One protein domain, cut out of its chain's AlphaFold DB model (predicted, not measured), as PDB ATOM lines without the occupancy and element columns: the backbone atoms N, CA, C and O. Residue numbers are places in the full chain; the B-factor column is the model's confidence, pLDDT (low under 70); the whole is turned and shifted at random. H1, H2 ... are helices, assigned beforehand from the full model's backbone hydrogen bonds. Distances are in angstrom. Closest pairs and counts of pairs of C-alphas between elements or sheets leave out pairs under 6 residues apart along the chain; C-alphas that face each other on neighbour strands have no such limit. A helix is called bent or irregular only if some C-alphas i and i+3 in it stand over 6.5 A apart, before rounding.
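What this domain is: This is residues 4 to 47 of the 47 residues of an uncharacterized protein of Alphaproteobacteria bacterium HGW-Alphaproteobacteria-1 (UniProt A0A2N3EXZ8). Two long helices, H1 and then H2, meet near one end of each and open away from that corner as a wide V. Their far parts, residues 4 to 15 of H1 and residues 31 to 47, of which 31 to 45 belong to H2, stand free as two arms with no shared core between them. The printed part has 44 residues with two named helices and no named strand, and its class is all helix. It is flat, with spans of 37 by 29 by 6 A, and only just extended, close to loose, with a radius of gyration of the C-alphas of 14.0 A.

How they stand to each other: Start with H1, residues 4 to 23, and go on through a tight link of 3 residues to H2, residues 27 to 45. The two helices touch, with 5 pairs of C-alphas within 8 A. H1 touches H2 with residues 17 to 21 alone, and H2 touches H1 with residues 27 to 29 alone; look there for the closest C-alphas of the two helices, those of Asp 20 and Gly 28, which are 6.3 A apart. The helices run opposite ways at a steep tilt of 67 degrees, and their centres are 20.4 A apart. In both H1 and H2 every pair of O i and N i+4 is within hydrogen-bond range.

Where its parts are: Find C-alpha 4 at (65.884, 181.778, 191.358); from there H1 runs 28.3 A to C-alpha 23 at (84.601, 194.613, 208.226). Past the link, H2 begins at C-alpha 27 and runs 27.3 A to C-alpha 45 at (85.885, 211.608, 176.655). Neither helix is bent.

The domain as a whole: The two C-alphas farthest apart, those of Arg 4 and Phe 45, are 38.8 A apart. The printed part has no cut and ends at Arg 47, the chain's last residue. Its mean pLDDT is 95.2, and no printed residue is under 70.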
ATOM      1  N   ARG A   4      64.984 182.384 190.371       92.75
ATOM      2  CA  ARG A   4      65.884 181.778 191.358       92.75
ATOM      3  C   ARG A   4      67.318 182.309 191.270       92.75
ATOM      4  O   ARG A   4      67.914 182.590 192.301       92.75
ATOM      5  N   ILE A   5      67.855 182.475 190.058       94.44
ATOM      6  CA  ILE A   5      69.217 182.991 189.852       94.44
ATOM      7  C   ILE A   5      69.269 184.477 190.215       94.44
ATOM      8  O   ILE A   5      70.194 184.903 190.896       94.44
ATOM      9  N   ALA A   6      68.252 185.250 189.822       94.06
ATOM     10  CA  ALA A   6      68.169 186.667 190.170       94.06
ATOM     11  C   ALA A   6      68.138 186.883 191.694       94.06
ATOM     12  O   ALA A   6      68.874 187.722 192.206       94.06
ATOM     13  N   LEU A   7      67.353 186.080 192.424       95.69
ATOM     14  CA  LEU A   7      67.311 186.123 193.889       95.69
ATOM     15  C   LEU A   7      68.651 185.737 194.524       95.69
ATOM     16  O   LEU A   7      69.101 186.418 195.441       95.69
ATOM     17  N   ALA A   8      69.305 184.685 194.025       95.50
ATOM     18  CA  ALA A   8      70.606 184.259 194.536       95.50
ATOM     19  C   ALA A   8      71.682 185.341 194.339       95.50
ATOM     20  O   ALA A   8      72.417 185.658 195.273       95.50
ATOM     21  N   LEU A   9      71.739 185.947 193.150       95.81
ATOM     22  CA  LEU A   9      72.678 187.029 192.853       95.81
ATOM     23  C   LEU A   9      72.375 188.288 193.673       95.81
ATOM     24  O   LEU A   9      73.293 188.881 194.231       95.81
ATOM     25  N   GLY A  10      71.099 188.663 193.804       95.75
ATOM     26  CA  GLY A  10      70.690 189.795 194.635       95.75
ATOM     27  C   GLY A  10      71.083 189.607 196.101       95.75
ATOM     28  O   GLY A  10      71.693 190.494 196.694       95.75
ATOM     29  N   ALA A  11      70.817 188.426 196.666       97.00
ATOM     30  CA  ALA A  11      71.222 188.093 198.030       97.00
ATOM     31  C   ALA A  11      72.749 188.138 198.203       97.00
ATOM     32  O   ALA A  11      73.240 188.699 199.180       97.00
ATOM     33  N   MET A  12      73.504 187.608 197.238       97.19
ATOM     34  CA  MET A  12      74.968 187.634 197.259       97.19
ATOM     35  C   MET A  12      75.523 189.065 197.265       97.19
ATOM     36  O   MET A  12      76.430 189.359 198.041       97.19
ATOM     37  N   ILE A  13      74.960 189.965 196.453       96.06
ATOM     38  CA  ILE A  13      75.373 191.375 196.402       96.06
ATOM     39  C   ILE A  13      75.092 192.071 197.740       96.06
ATOM     40  O   ILE A  13      75.971 192.743 198.275       96.06
ATOM     41  N   VAL A  14      73.900 191.877 198.314       97.31
ATOM     42  CA  VAL A  14      73.537 192.475 199.611       97.31
ATOM     43  C   VAL A  14      74.460 191.980 200.725       97.31
ATOM     44  O   VAL A  14      74.935 192.783 201.526       97.31
ATOM     45  N   LEU A  15      74.765 190.679 200.757       97.56
ATOM     46  CA  LEU A  15      75.696 190.107 201.732       97.56
ATOM     47  C   LEU A  15      77.117 190.658 201.568       97.56
ATOM     48  O   LEU A  15      77.763 190.954 202.571       97.56
ATOM     49  N   ALA A  16      77.593 190.836 200.334       96.12
ATOM     50  CA  ALA A  16      78.913 191.400 200.066       96.12
ATOM     51  C   ALA A  16      79.027 192.856 200.548       96.12
ATOM     52  O   ALA A  16      79.998 193.200 201.220       96.12
ATOM     53  N   ILE A  17      78.014 193.688 200.280       96.19
ATOM     54  CA  ILE A  17      77.966 195.080 200.755       96.19
ATOM     55  C   ILE A  17      77.873 195.126 202.285       96.19
ATOM     56  O   ILE A  17      78.589 195.890 202.928       96.19
ATOM     57  N   GLY A  18      77.026 194.285 202.889       96.69
ATOM     58  CA  GLY A  18      76.898 194.202 204.347       96.69
ATOM     59  C   GLY A  18      78.199 193.769 205.028       96.69
ATOM     60  O   GLY A  18      78.578 194.328 206.056       96.69
ATOM     61  N   TYR A  19      78.915 192.814 204.430       97.31
ATOM     62  CA  TYR A  19      80.232 192.391 204.898       97.31
ATOM     63  C   TYR A  19      81.263 193.521 204.793       97.31
ATOM     64  O   TYR A  19      81.982 193.778 205.756       97.31
ATOM     65  N   ASP A  20      81.304 194.226 203.660       96.25
ATOM     66  CA  ASP A  20      82.214 195.353 203.433       96.25
ATOM     67  C   ASP A  20      81.959 196.512 204.408       96.25
ATOM     68  O   ASP A  20      82.900 197.096 204.942       96.25
ATOM     69  N   MET A  21      80.693 196.796 204.718       95.44
ATOM     70  CA  MET A  21      80.321 197.803 205.710       95.44
ATOM     71  C   MET A  21      80.775 197.421 207.124       95.44
ATOM     72  O   MET A  21      81.250 198.280 207.857       95.44
ATOM     73  N   LEU A  22      80.641 196.149 207.517       96.50
ATOM     74  CA  LEU A  22      80.947 195.707 208.882       96.50
ATOM     75  C   LEU A  22      82.443 195.448 209.125       96.50
ATOM     76  O   LEU A  22      82.902 195.552 210.260       96.50
ATOM     77  N   ARG A  23      83.192 195.035 208.095       96.44
ATOM     78  CA  ARG A  23      84.601 194.613 208.226       96.44
ATOM     79  C   ARG A  23      85.605 195.600 207.652       96.44
ATOM     80  O   ARG A  23      86.734 195.613 208.131       96.44
ATOM     81  N   ASN A  24      85.218 196.367 206.638       95.19
ATOM     82  CA  ASN A  24      86.139 197.192 205.859       95.19
ATOM     83  C   ASN A  24      85.729 198.672 205.829       95.19
ATOM     84  O   ASN A  24      86.254 199.409 204.998       95.19
ATOM     85  N   ASP A  25      84.763 199.101 206.652       93.44
ATOM     86  CA  ASP A  25      84.263 200.484 206.693       93.44
ATOM     87  C   ASP A  25      83.888 201.037 205.300       93.44
ATOM     88  O   ASP A  25      84.182 202.179 204.951       93.44
ATOM     89  N   MET A  26      83.255 200.199 204.466       93.31
ATOM     90  CA  MET A  26      82.891 200.498 203.068       93.31
ATOM     91  C   MET A  26      84.068 200.755 202.105       93.31
ATOM     92  O   MET A  26      83.859 201.244 200.990       93.31
ATOM     93  N   ALA A  27      85.311 200.431 202.476       95.75
ATOM     94  CA  ALA A  27      86.481 200.676 201.634       95.75
ATOM     95  C   ALA A  27      86.413 199.956 200.275       95.75
ATOM     96  O   ALA A  27      86.799 200.538 199.258       95.75
ATOM     97  N   GLY A  28      85.898 198.720 200.224       94.62
ATOM     98  CA  GLY A  28      85.738 197.980 198.970       94.62
ATOM     99  C   GLY A  28      84.699 198.624 198.050       94.62
ATOM    100  O   GLY A  28      84.944 198.821 196.858       94.62
ATOM    101  N   SER A  29      83.566 199.032 198.616       94.38
ATOM    102  CA  SER A  29      82.491 199.722 197.900       94.38
ATOM    103  C   SER A  29      82.958 201.079 197.361       94.38
ATOM    104  O   SER A  29      82.719 201.398 196.195       94.38
ATOM    105  N   LEU A  30      83.698 201.852 198.164       95.94
ATOM    106  CA  LEU A  30      84.291 203.132 197.761       95.94
ATOM    107  C   LEU A  30      85.357 202.971 196.671       95.94
ATOM    108  O   LEU A  30      85.440 203.797 195.759       95.94
ATOM    109  N   PHE A  31      86.161 201.908 196.738       96.56
ATOM    110  CA  PHE A  31      87.145 201.593 195.705       96.56
ATOM    111  C   PHE A  31      86.477 201.363 194.343       96.56
ATOM    112  O   PHE A  31      86.878 201.972 193.348       96.56
ATOM    113  N   ILE A  32      85.429 200.533 194.301       96.06
ATOM    114  CA  ILE A  32      84.689 200.254 193.062       96.06
ATOM    115  C   ILE A  32      83.982 201.518 192.563       96.06
ATOM    116  O   ILE A  32      84.040 201.803 191.369       96.06
ATOM    117  N   ALA A  33      83.381 202.310 193.458       96.38
ATOM    118  CA  ALA A  33      82.737 203.571 193.094       96.38
ATOM    119  C   ALA A  33      83.708 204.542 192.403       96.38
ATOM    120  O   ALA A  33      83.373 205.103 191.363       96.38
ATOM    121  N   ARG A  34      84.941 204.679 192.913       97.12
ATOM    122  CA  ARG A  34      85.978 205.510 192.278       97.12
ATOM    123  C   ARG A  34      86.386 204.984 190.901       97.12
ATOM    124  O   ARG A  34      86.545 205.750 189.960       97.12
ATOM    125  N   LYS A  35      86.526 203.668 190.744       96.88
ATOM    126  CA  LYS A  35      86.818 203.078 189.426       96.88
ATOM    127  C   LYS A  35      85.676 203.265 188.436       96.88
ATOM    128  O   LYS A  35      85.917 203.423 187.245       96.88
ATOM    129  N   PHE A  36      84.444 203.268 188.927       97.12
ATOM    130  CA  PHE A  36      83.279 203.545 188.106       97.12
ATOM    131  C   PHE A  36      83.234 205.009 187.652       97.12
ATOM    132  O   PHE A  36      82.926 205.256 186.490       97.12
ATOM    133  N   THR A  37      83.606 205.970 188.507       96.94
ATOM    134  CA  THR A  37      83.746 207.373 188.079       96.94
ATOM    135  C   THR A  37      84.850 207.536 187.037       96.94
ATOM    136  O   THR A  37      84.599 208.165 186.016       96.94
ATOM    137  N   ASP A  38      86.003 206.877 187.212       96.62
ATOM    138  CA  ASP A  38      87.078 206.882 186.203       96.62
ATOM    139  C   ASP A  38      86.576 206.343 184.845       96.62
ATOM    140  O   ASP A  38      86.922 206.859 183.782       96.62
ATOM    141  N   LEU A  39      85.737 205.299 184.870       97.12
ATOM    142  CA  LEU A  39      85.132 204.722 183.669       97.12
ATOM    143  C   LEU A  39      84.132 205.680 183.011       97.12
ATOM    144  O   LEU A  39      84.100 205.764 181.784       97.12
ATOM    145  N   ILE A  40      83.320 206.386 183.804       96.94
ATOM    146  CA  ILE A  40      82.403 207.415 183.300       96.94
ATOM    147  C   ILE A  40      83.195 208.539 182.638       96.94
ATOM    148  O   ILE A  40      82.843 208.932 181.530       96.94
ATOM    149  N   ASP A  41      84.263 209.023 183.273       96.00
ATOM    150  CA  ASP A  41      85.108 210.090 182.731       96.00
ATOM    151  C   ASP A  41      85.765 209.659 181.415       96.00
ATOM    152  O   ASP A  41      85.761 210.403 180.433       96.00
ATOM    153  N   TRP A  42      86.260 208.418 181.357       96.06
ATOM    154  CA  TRP A  42      86.762 207.834 180.119       96.06
ATOM    155  C   TRP A  42      85.666 207.768 179.052       96.06
ATOM    156  O   TRP A  42      85.887 208.229 177.941       96.06
ATOM    157  N   LEU A  43      84.470 207.265 179.371       96.12
ATOM    158  CA  LEU A  43      83.353 207.189 178.421       96.12
ATOM    159  C   LEU A  43      82.919 208.579 177.930       96.12
ATOM    160  O   LEU A  43      82.622 208.748 176.750       96.12
ATOM    161  N   ALA A  44      82.907 209.574 178.820       94.69
ATOM    162  CA  ALA A  44      82.573 210.958 178.511       94.69
ATOM    163  C   ALA A  44      83.592 211.610 177.570       94.69
ATOM    164  O   ALA A  44      83.199 212.465 176.781       94.69
ATOM    165  N   PHE A  45      84.861 211.194 177.617       93.56
ATOM    166  CA  PHE A  45      85.885 211.608 176.655       93.56
ATOM    167  C   PHE A  45      85.617 211.083 175.233       93.56
ATOM    168  O   PHE A  45      85.931 211.775 174.270       93.56
ATOM    169  N   TRP A  46      85.034 209.887 175.085       89.19
ATOM    170  CA  TRP A  46      84.706 209.307 173.769       89.19
ATOM    171  C   TRP A  46      83.380 209.785 173.183       89.19
ATOM    172  O   TRP A  46      83.074 209.440 172.040       89.19
ATOM    173  N   ARG A  47      82.577 210.513 173.963       71.75
ATOM    174  CA  ARG A  47      81.369 211.162 173.455       71.75
ATOM    175  C   ARG A  47      81.741 212.392 172.637       71.75
ATOM    176  O   ARG A  47      81.230 212.484 171.501       71.75
TER     177      ARG A  47